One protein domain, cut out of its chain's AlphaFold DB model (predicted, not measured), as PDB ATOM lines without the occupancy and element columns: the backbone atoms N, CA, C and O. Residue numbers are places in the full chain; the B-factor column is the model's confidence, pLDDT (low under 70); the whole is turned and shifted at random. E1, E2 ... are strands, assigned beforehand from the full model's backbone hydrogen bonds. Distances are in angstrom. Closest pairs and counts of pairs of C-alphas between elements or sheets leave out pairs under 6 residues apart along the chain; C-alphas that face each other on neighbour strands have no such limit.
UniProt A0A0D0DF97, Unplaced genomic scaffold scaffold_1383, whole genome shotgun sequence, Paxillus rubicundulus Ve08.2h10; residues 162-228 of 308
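Overview. This is residues 162 to 228 of the 308 residues of an uncharacterized protein of Paxillus rubicundulus Ve08.2h10 (UniProt A0A0D0DF97). With little regular structure, this flat domain sets a two-stranded ribbon of E1 and E4 at an angle to a small hairpin of E2 and E3, and the long stretch of residues 169 to 206, with no named element, folds back at first so that residues 174 to 175 pair antiparallel with residues 167 to 168 of E1, its C-alphas lying 4 to 22 A from the mean of all C-alphas. Four strands, E1 to E4, hold 17 of 67 printed residues: all strand, no named helix. It is only just loose, close to compact, with radius of gyration of the C-alphas 13.2 A and spans 39 by 37 by 20 A.

Arrangement. E1, residues 163 to 168, and E4, residues 220 to 224, are antiparallel, N 166 and O 221 within hydrogen-bond range at 2.8 A. E2, residues 207 to 209, and E3, residues 215 to 217, form an antiparallel hairpin, N 208 and O 216 within range at 2.8 A. E3 runs on into E4 across 2 residues, at 60 degrees.

Along the chain. E1, 15.4 A, begins at C-alpha 163 (-2.308, 43.964, 66.514); E4, 13.1 A, ends at C-alpha 224 (-1.098, 47.164, 69.741).

Size, cuts and confidence. The E1 to E2 link is long; no printed residue is under pLDDT 70.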
ATOM      1  N   LYS A 162       1.971  42.171  67.076       87.38
ATOM      2  CA  LYS A 162       0.618  41.657  67.191       87.38
ATOM      3  C   LYS A 162      -0.342  42.820  67.408       87.38
ATOM      4  O   LYS A 162      -0.388  43.440  68.472       87.38
ATOM      5  N   THR A 163      -1.127  43.117  66.380       90.38
ATOM      6  CA  THR A 163      -2.308  43.964  66.514       90.38
ATOM      7  C   THR A 163      -3.531  43.138  66.825       90.38
ATOM      8  O   THR A 163      -3.678  41.995  66.397       90.38
ATOM      9  N   THR A 164      -4.452  43.755  67.548       93.31
ATOM     10  CA  THR A 164      -5.829  43.288  67.639       93.31
ATOM     11  C   THR A 164      -6.730  44.398  67.122       93.31
ATOM     12  O   THR A 164      -6.684  45.526  67.611       93.31
ATOM     13  N   VAL A 165      -7.543  44.092  66.111       94.88
ATOM     14  CA  VAL A 165      -8.525  45.034  65.563       94.88
ATOM     15  C   VAL A 165      -9.828  44.863  66.330       94.88
ATOM     16  O   VAL A 165     -10.513  43.852  66.179       94.88
ATOM     17  N   PHE A 166     -10.167  45.841  67.157       96.75
ATOM     18  CA  PHE A 166     -11.425  45.901  67.893       96.75
ATOM     19  C   PHE A 166     -12.509  46.553  67.030       96.75
ATOM     20  O   PHE A 166     -12.213  47.446  66.235       96.75
ATOM     21  N   THR A 167     -13.771  46.168  67.229       97.19
ATOM     22  CA  THR A 167     -14.913  46.984  66.776       97.19
ATOM     23  C   THR A 167     -15.366  47.922  67.896       97.19
ATOM     24  O   THR A 167     -15.185  47.611  69.077       97.19
ATOM     25  N   THR A 168     -15.922  49.082  67.545       96.88
ATOM     26  CA  THR A 168     -16.310  50.135  68.498       96.88
ATOM     27  C   THR A 168     -17.712  50.676  68.234       96.88
ATOM     28  O   THR A 168     -18.073  50.936  67.090       96.88
ATOM     29  N   CYS A 169     -18.493  50.884  69.299       96.00
ATOM     30  CA  CYS A 169     -19.771  51.615  69.237       96.00
ATOM     31  C   CYS A 169     -19.545  53.142  69.241       96.00
ATOM     32  O   CYS A 169     -18.468  53.636  69.594       96.00
ATOM     33  N   ALA A 170     -20.607  53.909  68.991       91.69
ATOM     34  CA  ALA A 170     -20.680  55.346  69.265       91.69
ATOM     35  C   ALA A 170     -20.533  55.676  70.762       91.69
ATOM     36  O   ALA A 170     -20.134  56.777  71.115       91.69
ATOM     37  N   CYS A 171     -20.796  54.712  71.644       93.06
ATOM     38  CA  CYS A 171     -20.550  54.805  73.082       93.06
ATOM     39  C   CYS A 171     -19.080  54.593  73.501       93.06
ATOM     40  O   CYS A 171     -18.793  54.554  74.692       93.06
ATOM     41  N   HIS A 172     -18.163  54.409  72.543       92.25
ATOM     42  CA  HIS A 172     -16.728  54.154  72.745       92.25
ATOM     43  C   HIS A 172     -16.350  52.842  73.460       92.25
ATOM     44  O   HIS A 172     -15.175  52.614  73.736       92.25
ATOM     45  N   CYS A 173     -17.300  51.940  73.707       94.88
ATOM     46  CA  CYS A 173     -17.000  50.573  74.123       94.88
ATOM     47  C   CYS A 173     -16.350  49.785  72.973       94.88
ATOM     48  O   CYS A 173     -16.821  49.832  71.830       94.88
ATOM     49  N   THR A 174     -15.266  49.076  73.286       96.75
ATOM     50  CA  THR A 174     -14.476  48.264  72.357       96.75
ATOM     51  C   THR A 174     -14.791  46.778  72.537       96.75
ATOM     52  O   THR A 174     -14.960  46.291  73.654       96.75
ATOM     53  N   TYR A 175     -14.830  46.035  71.429       97.56
ATOM     54  CA  TYR A 175     -15.066  44.592  71.419       97.56
ATOM     55  C   TYR A 175     -13.943  43.876  70.673       97.56
ATOM     56  O   TYR A 175     -13.708  44.137  69.490       97.56
ATOM     57  N   ALA A 176     -13.248  42.985  71.381       97.31
ATOM     58  CA  ALA A 176     -12.199  42.156  70.803       97.31
ATOM     59  C   ALA A 176     -12.795  41.146  69.807       97.31
ATOM     60  O   ALA A 176     -13.914  40.666  70.022       97.31
ATOM     61  N   PRO A 177     -12.062  40.789  68.741       97.88
ATOM     62  CA  PRO A 177     -12.465  39.714  67.855       97.88
ATOM     63  C   PRO A 177     -12.375  38.364  68.574       97.88
ATOM     64  O   PRO A 177     -11.500  38.128  69.407       97.88
ATOM     65  N   THR A 178     -13.258  37.452  68.192       97.75
ATOM     66  CA  THR A 178     -13.169  36.026  68.518       97.75
ATOM     67  C   THR A 178     -12.874  35.232  67.251       97.75
ATOM     68  O   THR A 178     -13.182  35.682  66.150       97.75
ATOM     69  N   TYR A 179     -12.267  34.056  67.394       96.75
ATOM     70  CA  TYR A 179     -11.876  33.218  66.263       96.75
ATOM     71  C   TYR A 179     -12.383  31.795  66.473       96.75
ATOM     72  O   TYR A 179     -12.229  31.221  67.552       96.75
ATOM     73  N   VAL A 180     -12.979  31.216  65.432       96.44
ATOM     74  CA  VAL A 180     -13.288  29.779  65.407       96.44
ATOM     75  C   VAL A 180     -11.966  29.013  65.295       96.44
ATOM     76  O   VAL A 180     -11.115  29.429  64.506       96.44
ATOM     77  N   PRO A 181     -11.763  27.901  66.026       97.12
ATOM     78  CA  PRO A 181     -10.544  27.104  65.907       97.12
ATOM     79  C   PRO A 181     -10.209  26.762  64.445       97.12
ATOM     80  O   PRO A 181     -11.024  26.170  63.741       97.12
ATOM     81  N   GLY A 182      -9.014  27.155  63.988       96.38
ATOM     82  CA  GLY A 182      -8.537  26.950  62.611       96.38
ATOM     83  C   GLY A 182      -8.946  28.027  61.594       96.38
ATOM     84  O   GLY A 182      -8.501  27.966  60.450       96.38
ATOM     85  N   SER A 183      -9.752  29.015  61.987       96.56
ATOM     86  CA  SER A 183     -10.117  30.163  61.150       96.56
ATOM     87  C   SER A 183      -9.308  31.405  61.524       96.56
ATOM     88  O   SER A 183      -9.136  31.707  62.702       96.56
ATOM     89  N   ASN A 184      -8.890  32.171  60.514       94.19
ATOM     90  CA  ASN A 184      -8.289  33.500  60.685       94.19
ATOM     91  C   ASN A 184      -9.308  34.636  60.493       94.19
ATOM     92  O   ASN A 184      -8.940  35.807  60.529       94.19
ATOM     93  N   VAL A 185     -10.583  34.304  60.259       94.94
ATOM     94  CA  VAL A 185     -11.647  35.296  60.074       94.94
ATOM     95  C   VAL A 185     -12.142  35.753  61.448       94.94
ATOM     96  O   VAL A 185     -12.633  34.911  62.210       94.94
ATOM     97  N   PRO A 186     -12.021  37.049  61.790       96.88
ATOM     98  CA  PRO A 186     -12.484  37.562  63.070       96.88
ATOM     99  C   PRO A 186     -14.015  37.604  63.127       96.88
ATOM    100  O   PRO A 186     -14.681  37.999  62.170       96.88
ATOM    101  N   ILE A 187     -14.571  37.237  64.278       97.75
ATOM    102  CA  ILE A 187     -16.001  37.313  64.582       97.75
ATOM    103  C   ILE A 187     -16.206  38.318  65.709       97.75
ATOM    104  O   ILE A 187     -15.589  38.210  66.772       97.75
ATOM    105  N   TYR A 188     -17.115  39.261  65.489       98.19
ATOM    106  CA  TYR A 188     -17.495  40.277  66.465       98.19
ATOM    107  C   TYR A 188     -18.969  40.134  66.862       98.19
ATOM    108  O   TYR A 188     -19.762  39.585  66.090       98.19
ATOM    109  N   PRO A 189     -19.370  40.656  68.034       98.12
ATOM    110  CA  PRO A 189     -20.779  40.783  68.384       98.12
ATOM    111  C   PRO A 189     -21.524  41.669  67.377       98.12
ATOM    112  O   PRO A 189     -20.982  42.662  66.902       98.12
ATOM    113  N   GLU A 190     -22.782  41.337  67.078       98.06
ATOM    114  CA  GLU A 190     -23.618  42.157  66.186       98.06
ATOM    115  C   GLU A 190     -24.027  43.486  66.832       98.06
ATOM    116  O   GLU A 190     -24.114  44.502  66.146       98.06
ATOM    117  N   PHE A 191     -24.250  43.484  68.150       98.31
ATOM    118  CA  PHE A 191     -24.777  44.621  68.901       98.31
ATOM    119  C   PHE A 191     -23.891  44.972  70.092       98.31
ATOM    120  O   PHE A 191     -23.337  44.096  70.762       98.31
ATOM    121  N   CYS A 192     -23.826  46.264  70.401       98.25
ATOM    122  CA  CYS A 192     -23.214  46.773  71.613       98.25
ATOM    123  C   CYS A 192     -24.059  46.415  72.846       98.25
ATOM    124  O   CYS A 192     -25.210  46.827  72.983       98.25
ATOM    125  N   THR A 193     -23.459  45.680  73.774       97.69
ATOM    126  CA  THR A 193     -24.041  45.258  75.057       97.69
ATOM    127  C   THR A 193     -23.651  46.155  76.233       97.69
ATOM    128  O   THR A 193     -24.011  45.860  77.371       97.69
ATOM    129  N   HIS A 194     -22.890  47.227  75.993       96.56
ATOM    130  CA  HIS A 194     -22.474  48.144  77.048       96.56
ATOM    131  C   HIS A 194     -23.674  48.907  77.627       96.56
ATOM    132  O   HIS A 194     -24.606  49.260  76.898       96.56
ATOM    133  N   PHE A 195     -23.609  49.195  78.927       96.44
ATOM    134  CA  PHE A 195     -24.588  49.989  79.666       96.44
ATOM    135  C   PHE A 195     -23.942  51.315  80.090       96.44
ATOM    136  O   PHE A 195     -23.369  51.376  81.180       96.44
ATOM    137  N   PRO A 196     -23.982  52.370  79.246       88.88
ATOM    138  CA  PRO A 196     -23.415  53.672  79.603       88.88
ATOM    139  C   PRO A 196     -24.020  54.252  80.887       88.88
ATOM    140  O   PRO A 196     -23.348  54.973  81.620       88.88
ATOM    141  N   THR A 197     -25.288  53.929  81.165       91.19
ATOM    142  CA  THR A 197     -25.938  54.159  82.459       91.19
ATOM    143  C   THR A 197     -26.571  52.855  82.944       91.19
ATOM    144  O   THR A 197     -26.889  52.003  82.111       91.19
ATOM    145  N   PRO A 198     -26.797  52.677  84.260       93.06
ATOM    146  CA  PRO A 198     -27.390  51.449  84.796       93.06
ATOM    147  C   PRO A 198     -28.736  51.062  84.158       93.06
ATOM    148  O   PRO A 198     -29.092  49.888  84.129       93.06
ATOM    149  N   GLU A 199     -29.479  52.037  83.633       95.75
ATOM    150  CA  GLU A 199     -30.813  51.859  83.056       95.75
ATOM    151  C   GLU A 199     -30.821  51.764  81.523       95.75
ATOM    152  O   GLU A 199     -31.847  51.397  80.946       95.75
ATOM    153  N   THR A 200     -29.714  52.097  80.848       94.50
ATOM    154  CA  THR A 200     -29.686  52.251  79.384       94.50
ATOM    155  C   THR A 200     -28.645  51.334  78.760       94.50
ATOM    156  O   THR A 200     -27.453  51.493  79.004       94.50
ATOM    157  N   VAL A 201     -29.085  50.416  77.896       96.94
ATOM    158  CA  VAL A 201     -28.197  49.649  77.010       96.94
ATOM    159  C   VAL A 201     -27.930  50.444  75.733       96.94
ATOM    160  O   VAL A 201     -28.842  51.067  75.190       96.94
ATOM    161  N   CYS A 202     -26.691  50.431  75.236       96.81
ATOM    162  CA  CYS A 202     -26.348  51.110  73.986       96.81
ATOM    163  C   CYS A 202     -27.062  50.478  72.779       96.81
ATOM    164  O   CYS A 202     -27.706  51.189  72.013       96.81
ATOM    165  N   GLY A 203     -26.957  49.155  72.604       97.06
ATOM    166  CA  GLY A 203     -27.694  48.404  71.580       97.06
ATOM    167  C   GLY A 203     -27.329  48.721  70.125       97.06
ATOM    168  O   GLY A 203     -27.991  48.222  69.221       97.06
ATOM    169  N   GLU A 204     -26.307  49.543  69.867       97.69
ATOM    170  CA  GLU A 204     -25.919  49.914  68.504       97.69
ATOM    171  C   GLU A 204     -25.369  48.713  67.723       97.69
ATOM    172  O   GLU A 204     -24.612  47.909  68.267       97.69
ATOM    173  N   LEU A 205     -25.709  48.626  66.434       98.19
ATOM    174  CA  LEU A 205     -25.087  47.692  65.495       98.19
ATOM    175  C   LEU A 205     -23.591  47.991  65.335       98.19
ATOM    176  O   LEU A 205     -23.201  49.098  64.960       98.19
ATOM    177  N   LEU A 206     -22.762  46.981  65.587       98.19
ATOM    178  CA  LEU A 206     -21.302  47.056  65.472       98.19
ATOM    179  C   LEU A 206     -20.789  46.642  64.089       98.19
ATOM    180  O   LEU A 206     -19.613  46.852  63.787       98.19
ATOM    181  N   LEU A 207     -21.649  46.023  63.277       98.31
ATOM    182  CA  LEU A 207     -21.312  45.433  61.989       98.31
ATOM    183  C   LEU A 207     -22.196  46.010  60.880       98.31
ATOM    184  O   LEU A 207     -23.416  46.068  61.036       98.31
ATOM    185  N   ASP A 208     -21.584  46.361  59.754       97.62
ATOM    186  CA  ASP A 208     -22.272  46.643  58.498       97.62
ATOM    187  C   ASP A 208     -22.361  45.367  57.652       97.62
ATOM    188  O   ASP A 208     -21.483  44.503  57.703       97.62
ATOM    189  N   VAL A 209     -23.435  45.244  56.866       97.25
ATOM    190  CA  VAL A 209     -23.642  44.123  55.938       97.25
ATOM    191  C   VAL A 209     -23.332  44.594  54.521       97.25
ATOM    192  O   VAL A 209     -24.031  45.446  53.971       97.25
ATOM    193  N   HIS A 210     -22.287  44.038  53.921       96.31
ATOM    194  CA  HIS A 210     -21.926  44.286  52.530       96.31
ATOM    195  C   HIS A 210     -22.909  43.609  51.557       96.31
ATOM    196  O   HIS A 210     -23.662  42.706  51.918       96.31
ATOM    197  N   ALA A 211     -22.887  44.014  50.282       96.75
ATOM    198  CA  ALA A 211     -23.782  43.475  49.246       96.75
ATOM    199  C   ALA A 211     -23.625  41.956  49.011       96.75
ATOM    200  O   ALA A 211     -24.552  41.302  48.540       96.75
ATOM    201  N   ASN A 212     -22.466  41.391  49.356       95.81
ATOM    202  CA  ASN A 212     -22.180  39.952  49.331       95.81
ATOM    203  C   ASN A 212     -22.705  39.201  50.578       95.81
ATOM    204  O   ASN A 212     -22.516  37.992  50.676       95.81
ATOM    205  N   GLY A 213     -23.335  39.899  51.529       96.25
ATOM    206  CA  GLY A 213     -23.786  39.356  52.812       96.25
ATOM    207  C   GLY A 213     -22.693  39.264  53.884       96.25
ATOM    208  O   GLY A 213     -22.979  38.828  54.999       96.25
ATOM    209  N   GLU A 214     -21.459  39.669  53.578       96.06
ATOM    210  CA  GLU A 214     -20.357  39.703  54.539       96.06
ATOM    211  C   GLU A 214     -20.599  40.780  55.595       96.06
ATOM    212  O   GLU A 214     -21.092  41.870  55.298       96.06
ATOM    213  N   ARG A 215     -20.253  40.463  56.842       96.81
ATOM    214  CA  ARG A 215     -20.400  41.373  57.972       96.81
ATOM    215  C   ARG A 215     -19.041  41.922  58.359       96.81
ATOM    216  O   ARG A 215     -18.174  41.153  58.767       96.81
ATOM    217  N   VAL A 216     -18.876  43.235  58.270       96.44
ATOM    218  CA  VAL A 216     -17.619  43.920  58.600       96.44
ATOM    219  C   VAL A 216     -17.832  44.918  59.734       96.44
ATOM    220  O   VAL A 216     -18.920  45.480  59.842       96.44
ATOM    221  N   PRO A 217     -16.839  45.159  60.606       97.56
ATOM    222  CA  PRO A 217     -16.943  46.192  61.631       97.56
ATOM    223  C   PRO A 217     -17.285  47.564  61.051       97.56
ATOM    224  O   PRO A 217     -16.565  48.072  60.197       97.56
ATOM    225  N   LYS A 218     -18.341  48.188  61.576       96.50
ATOM    226  CA  LYS A 218     -18.761  49.545  61.197       96.50
ATOM    227  C   LYS A 218     -17.708  50.595  61.567       96.50
ATOM    228  O   LYS A 218     -17.497  51.567  60.848       96.50
ATOM    229  N   LYS A 219     -17.037  50.412  62.710       95.25
ATOM    230  CA  LYS A 219     -15.949  51.280  63.177       95.25
ATOM    231  C   LYS A 219     -14.883  50.460  63.888       95.25
ATOM    232  O   LYS A 219     -15.163  49.819  64.898       95.25
ATOM    233  N   THR A 220     -13.652  50.530  63.397       95.06
ATOM    234  CA  THR A 220     -12.517  49.782  63.944       95.06
ATOM    235  C   THR A 220     -11.622  50.638  64.831       95.06
ATOM    236  O   THR A 220     -11.409  51.820  64.561       95.06
ATOM    237  N   PHE A 221     -11.028  50.013  65.844       92.19
ATOM    238  CA  PHE A 221      -9.931  50.559  66.635       92.19
ATOM    239  C   PHE A 221      -8.797  49.534  66.675       92.19
ATOM    240  O   PHE A 221      -9.001  48.394  67.093       92.19
ATOM    241  N   VAL A 222      -7.610  49.917  66.212       90.44
ATOM    242  CA  VAL A 222      -6.443  49.031  66.202       90.44
ATOM    243  C   VAL A 222      -5.701  49.203  67.517       90.44
ATOM    244  O   VAL A 222      -5.267  50.302  67.851       90.44
ATOM    245  N   TYR A 223      -5.558  48.111  68.258       89.62
ATOM    246  CA  TYR A 223      -4.780  48.074  69.483       89.62
ATOM    247  C   TYR A 223      -3.494  47.289  69.250       89.62
ATOM    248  O   TYR A 223      -3.513  46.204  68.665       89.62
ATOM    249  N   HIS A 224      -2.387  47.836  69.730       87.19
ATOM    250  CA  HIS A 224      -1.098  47.164  69.741       87.19
ATOM    251  C   HIS A 224      -0.974  46.416  71.060       87.19
ATOM    252  O   HIS A 224      -1.223  47.008  72.112       87.19
ATOM    253  N   ASP A 225      -0.596  45.139  71.023       87.88
ATOM    254  CA  ASP A 225      -0.269  44.437  72.260       87.88
ATOM    255  C   ASP A 225       0.874  45.179  72.967       87.88
ATOM    256  O   ASP A 225       1.932  45.416  72.379       87.88
ATOM    257  N   LEU A 226       0.635  45.602  74.211       83.69
ATOM    258  CA  LEU A 226       1.596  46.405  74.964       83.69
ATOM    259  C   LEU A 226       2.921  45.659  75.146       83.69
ATOM    260  O   LEU A 226       3.973  46.289  75.085       83.69
ATOM    261  N   ASN A 227       2.887  44.338  75.343       86.38
ATOM    262  CA  ASN A 227       4.104  43.559  75.544       86.38
ATOM    263  C   ASN A 227       4.902  43.470  74.250       86.38
ATOM    264  O   ASN A 227       6.109  43.676  74.285       86.38
ATOM    265  N   ASP A 228       4.245  43.231  73.114       86.75
ATOM    266  CA  ASP A 228       4.930  43.209  71.816       86.75
ATOM    267  C   ASP A 228       5.477  44.588  71.448       86.75
ATOM    268  O   ASP A 228       6.596  44.700  70.944       86.75
TER     269      ASP A 228